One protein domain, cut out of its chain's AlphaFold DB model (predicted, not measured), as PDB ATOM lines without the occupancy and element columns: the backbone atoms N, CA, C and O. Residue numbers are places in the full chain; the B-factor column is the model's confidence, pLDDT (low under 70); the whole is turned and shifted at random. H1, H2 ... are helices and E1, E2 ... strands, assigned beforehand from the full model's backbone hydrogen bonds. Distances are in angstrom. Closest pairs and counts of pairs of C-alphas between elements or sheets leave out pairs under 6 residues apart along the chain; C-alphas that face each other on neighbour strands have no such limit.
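Overview. This is residues 23 to 103 of the 104 residues of a protein of Desulfobacca acetoxidans (UniProt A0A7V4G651). A small three-stranded parallel sheet, E1, E2 and E3, forms the core, with H2 packed on one face and H4 on the opposite face. H1 packs on H2 at one end of the long axis, and the long loop of residues 79 to 92 lies toward the other end. The printed part has 81 residues, with four named helices and three named strands in the order H1 E1 H2 E2 H3 E3 H4; the sheet's order is E1 E2 E3, and the class is mixed, helices and strands. It is compact, with a radius of gyration of the C-alphas of 12.5 A and spans of 36 by 25 by 21 A.

Arrangement. Start at H1, residues 24 to 31, which is not on the sheet. It touches H2, residues 43 to 50, at a steep tilt of 59 degrees, the same way; their closest C-alphas, of Leu 31 and Ala 48, are 5.4 A apart. Next look at edge strand E1, residues 37 to 40, and inner strand E2, residues 56 to 59: they are parallel at 22 degrees, with N 57 and O 37 2.8 A apart, within hydrogen-bond range. H2 is on the sheet at a height of 8.4 A, over E1 and only just over E2, where 3 of its 8 C-alphas fall; it runs slantwise to the strands, at 38 degrees to E1 on the local plane. Its closest C-alphas to E1 are those of Thr 45 and Gly 39, 5.7 A apart. E1, H2 and E2 form a strand-helix-strand unit, two parallel neighbour strands with a helix between them in the chain, with a right-handed crossover. H3, residues 65 to 68, only grazes the sheet with residues 65 to 66. E2, H3 and edge strand E3, residues 75 to 78, form another such right-handed unit; E2 and E3 are parallel at 24 degrees, with N 76 and O 56 2.8 A apart, within hydrogen-bond range. H4, residues 93 to 102, is on the opposite face from H2, over E2 at a height of 9.9 A, and runs along the strands, at 16 degrees to E2 on the local plane. Its closest C-alphas to E3 are those of Val 96 and Val 78, 7.1 A apart. In H1, H2 and H4 every O i to N i+4 pair is within hydrogen-bond range; H3 is too short for one, and its one O i to N i+3 pair is within range.

Along the chain. Find C-alpha 24 at (50.337, 1.226, -24.003); from there H1 runs 10.3 A to C-alpha 31. E1 runs 10.2 A from C-alpha 37 at (45.772, 13.706, -15.674), and H2 10.4 A from C-alpha 43 to C-alpha 50. E2 spans 9.7 A, H3 4.8 A and E3 9.8 A. H4, the longest helix, runs 14.3 A from C-alpha 93 to C-alpha 102 at (43.775, 23.624, -6.703).

Size, cuts and confidence. The two C-alphas farthest apart, of Pro 23 and Gly 82, are 37.8 A apart. The printed part has no cut. The link from E3 to H4, 14 residues, is long. The mean pLDDT of the printed part is 96.2, and no printed residue is under 70.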
ATOM      1  N   PRO A  23      50.056   2.281 -28.699       96.75
ATOM      2  CA  PRO A  23      50.603   1.236 -27.841       96.75
ATOM      3  C   PRO A  23      50.727   1.712 -26.390       96.75
ATOM      4  O   PRO A  23      51.254   2.801 -26.146       96.75
ATOM      5  N   LEU A  24      50.311   0.879 -25.430       96.50
ATOM      6  CA  LEU A  24      50.337   1.226 -24.003       96.50
ATOM      7  C   LEU A  24      51.695   1.753 -23.509       96.50
ATOM      8  O   LEU A  24      51.679   2.747 -22.789       96.50
ATOM      9  N   PRO A  25      52.864   1.218 -23.925       97.62
ATOM     10  CA  PRO A  25      54.151   1.780 -23.509       97.62
ATOM     11  C   PRO A  25      54.354   3.242 -23.932       97.62
ATOM     12  O   PRO A  25      54.924   4.025 -23.179       97.62
ATOM     13  N   ARG A  26      53.855   3.642 -25.112       97.31
ATOM     14  CA  ARG A  26      53.923   5.047 -25.552       97.31
ATOM     15  C   ARG A  26      52.992   5.934 -24.739       97.31
ATOM     16  O   ARG A  26      53.365   7.050 -24.400       97.31
ATOM     17  N   VAL A  27      51.797   5.437 -24.425       97.38
ATOM     18  CA  VAL A  27      50.844   6.166 -23.583       97.38
ATOM     19  C   VAL A  27      51.408   6.338 -22.172       97.38
ATOM     20  O   VAL A  27      51.384   7.443 -21.648       97.38
ATOM     21  N   ALA A  28      52.001   5.293 -21.590       97.31
ATOM     22  CA  ALA A  28      52.658   5.359 -20.287       97.31
ATOM     23  C   ALA A  28      53.802   6.387 -20.264       97.31
ATOM     24  O   ALA A  28      53.879   7.187 -19.338       97.31
ATOM     25  N   ALA A  29      54.643   6.422 -21.303       97.50
ATOM     26  CA  ALA A  29      55.721   7.406 -21.417       97.50
ATOM     27  C   ALA A  29      55.215   8.857 -21.534       97.50
ATOM     28  O   ALA A  29      55.868   9.778 -21.057       97.50
ATOM     29  N   LEU A  30      54.053   9.080 -22.156       96.44
ATOM     30  CA  LEU A  30      53.414  10.398 -22.167       96.44
ATOM     31  C   LEU A  30      52.847  10.755 -20.784       96.44
ATOM     32  O   LEU A  30      52.994  11.882 -20.309       96.44
ATOM     33  N   LEU A  31      52.199   9.792 -20.129       96.69
ATOM     34  CA  LEU A  31      51.607   9.981 -18.807       96.69
ATOM     35  C   LEU A  31      52.670  10.272 -17.739       96.69
ATOM     36  O   LEU A  31      52.432  11.125 -16.890       96.69
ATOM     37  N   SER A  32      53.857   9.665 -17.821       96.31
ATOM     38  CA  SER A  32      54.947   9.882 -16.855       96.31
ATOM     39  C   SER A  32      55.498  11.311 -16.831       96.31
ATOM     40  O   SER A  32      56.093  11.730 -15.844       96.31
ATOM     41  N   VAL A  33      55.292  12.081 -17.903       95.69
ATOM     42  CA  VAL A  33      55.693  13.496 -17.992       95.69
ATOM     43  C   VAL A  33      54.502  14.454 -17.898       95.69
ATOM     44  O   VAL A  33      54.643  15.665 -18.078       95.69
ATOM     45  N   THR A  34      53.307  13.929 -17.621       95.25
ATOM     46  CA  THR A  34      52.083  14.724 -17.516       95.25
ATOM     47  C   THR A  34      51.985  15.378 -16.137       95.25
ATOM     48  O   THR A  34      52.054  14.712 -15.106       95.25
ATOM     49  N   ARG A  35      51.773  16.703 -16.111       96.56
ATOM     50  CA  ARG A  35      51.604  17.477 -14.865       96.56
ATOM     51  C   ARG A  35      50.305  17.153 -14.124       96.56
ATOM     52  O   ARG A  35      50.274  17.183 -12.901       96.56
ATOM     53  N   LEU A  36      49.238  16.883 -14.872       97.38
ATOM     54  CA  LEU A  36      47.916  16.572 -14.346       97.38
ATOM     55  C   LEU A  36      47.154  15.716 -15.356       97.38
ATOM     56  O   LEU A  36      46.964  16.129 -16.500       97.38
ATOM     57  N   PHE A  37      46.701  14.545 -14.927       97.69
ATOM     58  CA  PHE A  37      45.772  13.706 -15.674       97.69
ATOM     59  C   PHE A  37      44.370  13.828 -15.073       97.69
ATOM     60  O   PHE A  37      44.221  13.774 -13.855       97.69
ATOM     61  N   VAL A  38      43.342  13.946 -15.916       98.06
ATOM     62  CA  VAL A  38      41.931  13.909 -15.504       98.06
ATOM     63  C   VAL A  38      41.228  12.830 -16.320       98.06
ATOM     64  O   VAL A  38      41.245  12.880 -17.550       98.06
ATOM     65  N   GLY A  39      40.605  11.860 -15.656       97.25
ATOM     66  CA  GLY A  39      39.908  10.772 -16.338       97.25
ATOM     67  C   GLY A  39      38.878  10.082 -15.457       97.25
ATOM     68  O   GLY A  39      38.889  10.228 -14.239       97.25
ATOM     69  N   GLY A  40      37.963   9.342 -16.082       97.00
ATOM     70  CA  GLY A  40      36.953   8.557 -15.371       97.00
ATOM     71  C   GLY A  40      37.488   7.231 -14.830       97.00
ATOM     72  O   GLY A  40      38.678   6.939 -14.936       97.00
ATOM     73  N   ASP A  41      36.596   6.394 -14.316       96.00
ATOM     74  CA  ASP A  41      36.889   5.004 -13.952       96.00
ATOM     75  C   ASP A  41      37.289   4.176 -15.195       96.00
ATOM     76  O   ASP A  41      36.442   3.711 -15.961       96.00
ATOM     77  N   SER A  42      38.594   4.093 -15.481       95.94
ATOM     78  CA  SER A  42      39.130   3.452 -16.687       95.94
ATOM     79  C   SER A  42      40.581   2.996 -16.518       95.94
ATOM     80  O   SER A  42      41.347   3.575 -15.746       95.94
ATOM     81  N   GLY A  43      41.009   2.019 -17.328       97.00
ATOM     82  CA  GLY A  43      42.392   1.524 -17.317       97.00
ATOM     83  C   GLY A  43      43.455   2.600 -17.581       97.00
ATOM     84  O   GLY A  43      44.555   2.498 -17.046       97.00
ATOM     85  N   LEU A  44      43.141   3.659 -18.340       97.00
ATOM     86  CA  LEU A  44      44.077   4.770 -18.554       97.00
ATOM     87  C   LEU A  44      44.292   5.610 -17.294       97.00
ATOM     88  O   LEU A  44      45.399   6.087 -17.074       97.00
ATOM     89  N   THR A  45      43.273   5.743 -16.447       98.06
ATOM     90  CA  THR A  45      43.378   6.441 -15.159       98.06
ATOM     91  C   THR A  45      44.275   5.666 -14.195       98.06
ATOM     92  O   THR A  45      45.136   6.255 -13.542       98.06
ATOM     93  N   HIS A  46      44.159   4.334 -14.177       97.94
ATOM     94  CA  HIS A  46      45.096   3.468 -13.452       97.94
ATOM     95  C   HIS A  46      46.515   3.548 -14.015       97.94
ATOM     96  O   HIS A  46      47.473   3.674 -13.254       97.94
ATOM     97  N   LEU A  47      46.654   3.506 -15.344       97.56
ATOM     98  CA  LEU A  47      47.953   3.624 -15.995       97.56
ATOM     99  C   LEU A  47      48.612   4.973 -15.694       97.56
ATOM    100  O   LEU A  47      49.813   4.999 -15.475       97.56
ATOM    101  N   ALA A  48      47.855   6.071 -15.640       97.81
ATOM    102  CA  ALA A  48      48.387   7.389 -15.296       97.81
ATOM    103  C   ALA A  48      48.982   7.417 -13.882       97.81
ATOM    104  O   ALA A  48      50.090   7.919 -13.697       97.81
ATOM    105  N   ALA A  49      48.282   6.822 -12.909       97.31
ATOM    106  CA  ALA A  49      48.774   6.715 -11.537       97.31
ATOM    107  C   ALA A  49      50.036   5.841 -11.454       97.31
ATOM    108  O   ALA A  49      51.011   6.225 -10.815       97.31
ATOM    109  N   ALA A  50      50.048   4.703 -12.155       96.81
ATOM    110  CA  ALA A  50      51.179   3.777 -12.157       96.81
ATOM    111  C   ALA A  50      52.399   4.290 -12.945       96.81
ATOM    112  O   ALA A  50      53.535   3.990 -12.587       96.81
ATOM    113  N   ALA A  51      52.183   5.051 -14.020       95.69
ATOM    114  CA  ALA A  51      53.244   5.572 -14.881       95.69
ATOM    115  C   ALA A  51      53.961   6.799 -14.292       95.69
ATOM    116  O   ALA A  51      54.950   7.247 -14.865       95.69
ATOM    117  N   GLY A  52      53.483   7.338 -13.165       91.31
ATOM    118  CA  GLY A  52      54.113   8.467 -12.485       91.31
ATOM    119  C   GLY A  52      53.665   9.836 -12.991       91.31
ATOM    120  O   GLY A  52      54.446  10.782 -12.923       91.31
ATOM    121  N   ALA A  53      52.426   9.969 -13.486       93.94
ATOM    122  CA  ALA A  53      51.847  11.294 -13.701       93.94
ATOM    123  C   ALA A  53      51.903  12.099 -12.392       93.94
ATOM    124  O   ALA A  53      51.584  11.573 -11.323       93.94
ATOM    125  N   ALA A  54      52.291  13.374 -12.469       94.25
ATOM    126  CA  ALA A  54      52.566  14.159 -11.266       94.25
ATOM    127  C   ALA A  54      51.321  14.329 -10.380       94.25
ATOM    128  O   ALA A  54      51.441  14.372  -9.159       94.25
ATOM    129  N   ARG A  55      50.133  14.409 -10.992       97.69
ATOM    130  CA  ARG A  55      48.822  14.435 -10.333       97.69
ATOM    131  C   ARG A  55      47.811  13.654 -11.167       97.69
ATOM    132  O   ARG A  55      47.799  13.772 -12.395       97.69
ATOM    133  N   VAL A  56      46.922  12.915 -10.510       98.19
ATOM    134  CA  VAL A  56      45.824  12.178 -11.152       98.19
ATOM    135  C   VAL A  56      44.513  12.557 -10.482       98.19
ATOM    136  O   VAL A  56      44.352  12.364  -9.283       98.19
ATOM    137  N   VAL A  57      43.558  13.064 -11.253       98.44
ATOM    138  CA  VAL A  57      42.178  13.300 -10.822       98.44
ATOM    139  C   VAL A  57      41.299  12.220 -11.441       98.44
ATOM    140  O   VAL A  57      41.124  12.170 -12.661       98.44
ATOM    141  N   ALA A  58      40.769  11.344 -10.593       98.19
ATOM    142  CA  ALA A  58      39.944  10.216 -10.995       98.19
ATOM    143  C   ALA A  58      38.468  10.504 -10.685       98.19
ATOM    144  O   ALA A  58      38.092  10.708  -9.528       98.19
ATOM    145  N   LEU A  59      37.640  10.544 -11.727       98.38
ATOM    146  CA  LEU A  59      36.218  10.866 -11.640       98.38
ATOM    147  C   LEU A  59      35.398   9.581 -11.509       98.38
ATOM    148  O   LEU A  59      35.444   8.716 -12.389       98.38
ATOM    149  N   TYR A  60      34.605   9.486 -10.447       97.69
ATOM    150  CA  TYR A  60      33.735   8.342 -10.171       97.69
ATOM    151  C   TYR A  60      32.281   8.784 -10.087       97.69
ATOM    152  O   TYR A  60      31.982   9.831  -9.530       97.69
ATOM    153  N   GLY A  61      31.379   7.965 -10.625       95.12
ATOM    154  CA  GLY A  61      29.934   8.149 -10.502       95.12
ATOM    155  C   GLY A  61      29.287   6.858 -10.002       95.12
ATOM    156  O   GLY A  61      29.170   6.664  -8.792       95.12
ATOM    157  N   PRO A  62      28.881   5.947 -10.902       96.00
ATOM    158  CA  PRO A  62      28.118   4.763 -10.510       96.00
ATOM    159  C   PRO A  62      28.979   3.675  -9.854       96.00
ATOM    160  O   PRO A  62      28.449   2.770  -9.215       96.00
ATOM    161  N   THR A  63      30.300   3.732 -10.021       95.12
ATOM    162  CA  THR A  63      31.241   2.755  -9.476       95.12
ATOM    163  C   THR A  63      31.853   3.241  -8.165       95.12
ATOM    164  O   THR A  63      32.041   4.435  -7.941       95.12
ATOM    165  N   ASN A  64      32.145   2.299  -7.263       94.12
ATOM    166  CA  ASN A  64      32.648   2.618  -5.930       94.12
ATOM    167  C   ASN A  64      34.178   2.829  -5.946       94.12
ATOM    168  O   ASN A  64      34.915   1.849  -6.114       94.12
ATOM    169  N   PRO A  65      34.686   4.049  -5.682       96.44
ATOM    170  CA  PRO A  65      36.122   4.310  -5.660       96.44
ATOM    171  C   PRO A  65      36.844   3.584  -4.521       96.44
ATOM    172  O   PRO A  65      38.036   3.335  -4.627       96.44
ATOM    173  N   ARG A  66      36.153   3.165  -3.450       94.56
ATOM    174  CA  ARG A  66      36.783   2.343  -2.399       94.56
ATOM    175  C   ARG A  66      37.247   0.975  -2.903       94.56
ATOM    176  O   ARG A  66      38.055   0.339  -2.240       94.56
ATOM    177  N   VAL A  67      36.704   0.521  -4.032       95.88
ATOM    178  CA  VAL A  67      37.065  -0.748  -4.672       95.88
ATOM    179  C   VAL A  67      37.996  -0.504  -5.856       95.88
ATOM    180  O   VAL A  67      38.956  -1.245  -6.035       95.88
ATOM    181  N   TRP A  68      37.718   0.536  -6.648       96.50
ATOM    182  CA  TRP A  68      38.320   0.714  -7.971       96.50
ATOM    183  C   TRP A  68      39.250   1.920  -8.109       96.50
ATOM    184  O   TRP A  68      39.778   2.118  -9.194       96.50
ATOM    185  N   ALA A  69      39.473   2.740  -7.075       97.00
ATOM    186  CA  ALA A  69      40.383   3.882  -7.198       97.00
ATOM    187  C   ALA A  69      41.805   3.444  -7.609       97.00
ATOM    188  O   ALA A  69      42.286   2.402  -7.146       97.00
ATOM    189  N   PRO A  70      42.515   4.229  -8.445       97.31
ATOM    190  CA  PRO A  70      43.914   3.968  -8.742       97.31
ATOM    191  C   PRO A  70      44.765   3.990  -7.477       97.31
ATOM    192  O   PRO A  70      44.594   4.845  -6.610       97.31
ATOM    193  N   VAL A  71      45.733   3.081  -7.410       94.31
ATOM    194  CA  VAL A  71      46.755   3.097  -6.366       94.31
ATOM    195  C   VAL A  71      47.836   4.101  -6.765       94.31
ATOM    196  O   VAL A  71      48.433   3.972  -7.832       94.31
ATOM    197  N   GLY A  72      48.089   5.096  -5.915       89.50
ATOM    198  CA  GLY A  72      49.151   6.082  -6.110       89.50
ATOM    199  C   GLY A  72      49.046   7.248  -5.127       89.50
ATOM    200  O   GLY A  72      47.953   7.618  -4.709       89.50
ATOM    201  N   GLU A  73      50.181   7.845  -4.764       86.50
ATOM    202  CA  GLU A  73      50.249   8.903  -3.738       86.50
ATOM    203  C   GLU A  73      49.631  10.237  -4.181       86.50
ATOM    204  O   GLU A  73      49.230  11.048  -3.354       86.50
ATOM    205  N   GLN A  74      49.550  10.472  -5.492       94.19
ATOM    206  CA  GLN A  74      49.092  11.735  -6.080       94.19
ATOM    207  C   GLN A  74      47.711  11.609  -6.745       94.19
ATOM    208  O   GLN A  74      47.395  12.343  -7.688       94.19
ATOM    209  N   VAL A  75      46.891  10.663  -6.275       97.81
ATOM    210  CA  VAL A  75      45.537  10.411  -6.782       97.81
ATOM    211  C   VAL A  75      44.509  11.179  -5.951       97.81
ATOM    212  O   VAL A  75      44.389  10.986  -4.745       97.81
ATOM    213  N   THR A  76      43.725  12.024  -6.614       98.19
ATOM    214  CA  THR A  76      42.558  12.711  -6.051       98.19
ATOM    215  C   THR A  76      41.294  12.116  -6.655       98.19
ATOM    216  O   THR A  76      41.089  12.170  -7.867       98.19
ATOM    217  N   VAL A  77      40.437  11.544  -5.815       98.00
ATOM    218  CA  VAL A  77      39.139  11.001  -6.234       98.00
ATOM    219  C   VAL A  77      38.077  12.091  -6.134       98.00
ATOM    220  O   VAL A  77      37.963  12.747  -5.100       98.00
ATOM    221  N   VAL A  78      37.277  12.255  -7.188       98.25
ATOM    222  CA  VAL A  78      36.147  13.192  -7.218       98.25
ATOM    223  C   VAL A  78      34.866  12.433  -7.536       98.25
ATOM    224  O   VAL A  78      34.806  11.674  -8.505       98.25
ATOM    225  N   THR A  79      33.838  12.651  -6.720       98.12
ATOM    226  CA  THR A  79      32.519  12.017  -6.835       98.12
ATOM    227  C   THR A  79      31.411  13.068  -6.813       98.12
ATOM    228  O   THR A  79      31.631  14.152  -6.259       98.12
ATOM    229  N   PRO A  80      30.219  12.769  -7.366       97.50
ATOM    230  CA  PRO A  80      29.035  13.590  -7.166       97.50
ATOM    231  C   PRO A  80      28.778  13.887  -5.680       97.50
ATOM    232  O   PRO A  80      29.106  13.054  -4.825       97.50
ATOM    233  N   PRO A  81      28.175  15.041  -5.352       94.75
ATOM    234  CA  PRO A  81      27.679  15.309  -4.009       94.75
ATOM    235  C   PRO A  81      26.622  14.280  -3.590       94.75
ATOM    236  O   PRO A  81      25.718  13.961  -4.358       94.75
ATOM    237  N   GLY A  82      26.693  13.807  -2.344       91.88
ATOM    238  CA  GLY A  82      25.734  12.849  -1.789       91.88
ATOM    239  C   GLY A  82      26.251  11.406  -1.731       91.88
ATOM    240  O   GLY A  82      27.454  11.162  -1.853       91.88
ATOM    241  N   PRO A  83      25.365  10.437  -1.442       90.94
ATOM    242  CA  PRO A  83      25.744   9.036  -1.311       90.94
ATOM    243  C   PRO A  83      26.035   8.395  -2.675       90.94
ATOM    244  O   PRO A  83      25.405   8.716  -3.677       90.94
ATOM    245  N   LEU A  84      26.957   7.432  -2.687       89.62
ATOM    246  CA  LEU A  84      27.206   6.565  -3.839       89.62
ATOM    247  C   LEU A  84      26.338   5.293  -3.776       89.62
ATOM    248  O   LEU A  84      26.041   4.825  -2.673       89.62
ATOM    249  N   PRO A  85      26.002   4.677  -4.928       91.62
ATOM    250  CA  PRO A  85      26.356   5.099  -6.287       91.62
ATOM    251  C   PRO A  85      25.513   6.291  -6.766       91.62
ATOM    252  O   PRO A  85      24.327   6.371  -6.466       91.62
ATOM    253  N   ALA A  86      26.125   7.184  -7.541       93.69
ATOM    254  CA  ALA A  86      25.459   8.341  -8.148       93.69
ATOM    255  C   ALA A  86      25.701   8.357  -9.664       93.69
ATOM    256  O   ALA A  86      26.623   7.697 -10.153       93.69
ATOM    257  N   ALA A  87      24.897   9.073 -10.451       95.31
ATOM    258  CA  ALA A  87      25.183   9.157 -11.879       95.31
ATOM    259  C   ALA A  87      26.420  10.037 -12.110       95.31
ATOM    260  O   ALA A  87      26.631  11.032 -11.425       95.31
ATOM    261  N   MET A  88      27.231   9.725 -13.128       95.88
ATOM    262  CA  MET A  88      28.329  10.625 -13.523       95.88
ATOM    263  C   MET A  88      27.799  12.011 -13.930       95.88
ATOM    264  O   MET A  88      28.472  13.014 -13.726       95.88
ATOM    265  N   ALA A  89      26.576  12.073 -14.466       95.94
ATOM    266  CA  ALA A  89      25.904  13.325 -14.804       95.94
ATOM    267  C   ALA A  89      25.624  14.219 -13.581       95.94
ATOM    268  O   ALA A  89      25.470  15.427 -13.746       95.94
ATOM    269  N   ASP A  90      25.601  13.644 -12.375       96.88
ATOM    270  CA  ASP A  90      25.383  14.380 -11.129       96.88
ATOM    271  C   ASP A  90      26.676  15.027 -10.602       96.88
ATOM    272  O   ASP A  90      26.620  15.797  -9.648       96.88
ATOM    273  N   LEU A  91      27.843  14.734 -11.198       97.69
ATOM    274  CA  LEU A  91      29.114  15.374 -10.856       97.69
ATOM    275  C   LEU A  91      29.228  16.730 -11.575       97.69
ATOM    276  O   LEU A  91      29.437  16.761 -12.792       97.69
ATOM    277  N   PRO A  92      29.155  17.870 -10.863       97.75
ATOM    278  CA  PRO A  92      29.215  19.168 -11.512       97.75
ATOM    279  C   PRO A  92      30.604  19.430 -12.096       97.75
ATOM    280  O   PRO A  92      31.620  19.309 -11.411       97.75
ATOM    281  N   VAL A  93      30.652  19.909 -13.341       97.88
ATOM    282  CA  VAL A  93      31.912  20.330 -13.980       97.88
ATOM    283  C   VAL A  93      32.625  21.400 -13.149       97.88
ATOM    284  O   VAL A  93      33.846  21.381 -13.049       97.88
ATOM    285  N   ALA A  94      31.879  22.301 -12.499       98.06
ATOM    286  CA  ALA A  94      32.444  23.321 -11.616       98.06
ATOM    287  C   ALA A  94      33.250  22.715 -10.453       98.06
ATOM    288  O   ALA A  94      34.357  23.175 -10.191       98.06
ATOM    289  N   GLN A  95      32.748  21.644  -9.830       97.88
ATOM    290  CA  GLN A  95      33.447  20.926  -8.760       97.88
ATOM    291  C   GLN A  95      34.742  20.288  -9.281       97.88
ATOM    292  O   GLN A  95      35.788  20.387  -8.645       97.88
ATOM    293  N   VAL A  96      34.700  19.672 -10.469       98.19
ATOM    294  CA  VAL A  96      35.903  19.104 -11.103       98.19
ATOM    295  C   VAL A  96      36.930  20.199 -11.397       98.19
ATOM    296  O   VAL A  96      38.113  20.026 -11.111       98.19
ATOM    297  N   LEU A  97      36.490  21.338 -11.935       98.19
ATOM    298  CA  LEU A  97      37.367  22.468 -12.242       98.19
ATOM    299  C   LEU A  97      37.980  23.095 -10.987       98.19
ATOM    300  O   LEU A  97      39.135  23.508 -11.042       98.19
ATOM    301  N   GLU A  98      37.242  23.172  -9.882       98.25
ATOM    302  CA  GLU A  98      37.758  23.658  -8.600       98.25
ATOM    303  C   GLU A  98      38.907  22.773  -8.103       98.25
ATOM    304  O   GLU A  98      40.005  23.272  -7.851       98.25
ATOM    305  N   VAL A  99      38.694  21.453  -8.077       98.12
ATOM    306  CA  VAL A  99      39.729  20.476  -7.702       98.12
ATOM    307  C   VAL A  99      40.943  20.585  -8.624       98.12
ATOM    308  O   VAL A  99      42.072  20.679  -8.152       98.12
ATOM    309  N   VAL A 100      40.722  20.615  -9.940       97.56
ATOM    310  CA  VAL A 100      41.797  20.716 -10.939       97.56
ATOM    311  C   VAL A 100      42.627  21.986 -10.752       97.56
ATOM    312  O   VAL A 100      43.854  21.917 -10.784       97.56
ATOM    313  N   ARG A 101      41.988  23.141 -10.530       97.38
ATOM    314  CA  ARG A 101      42.696  24.414 -10.316       97.38
ATOM    315  C   ARG A 101      43.499  24.427  -9.016       97.38
ATOM    316  O   ARG A 101      44.541  25.066  -8.992       97.38
ATOM    317  N   GLY A 102      43.048  23.731  -7.973       97.06
ATOM    318  CA  GLY A 102      43.775  23.624  -6.703       97.06
ATOM    319  C   GLY A 102      45.032  22.745  -6.754       97.06
ATOM    320  O   GLY A 102      45.816  22.755  -5.808       97.06
ATOM    321  N   LEU A 103      45.226  21.979  -7.832       94.25
ATOM    322  CA  LEU A 103      46.358  21.059  -8.008       94.25
ATOM    323  C   LEU A 103      47.443  21.577  -8.970       94.25
ATOM    324  O   LEU A 103      48.488  20.928  -9.087       94.25
TER     325      LEU A 103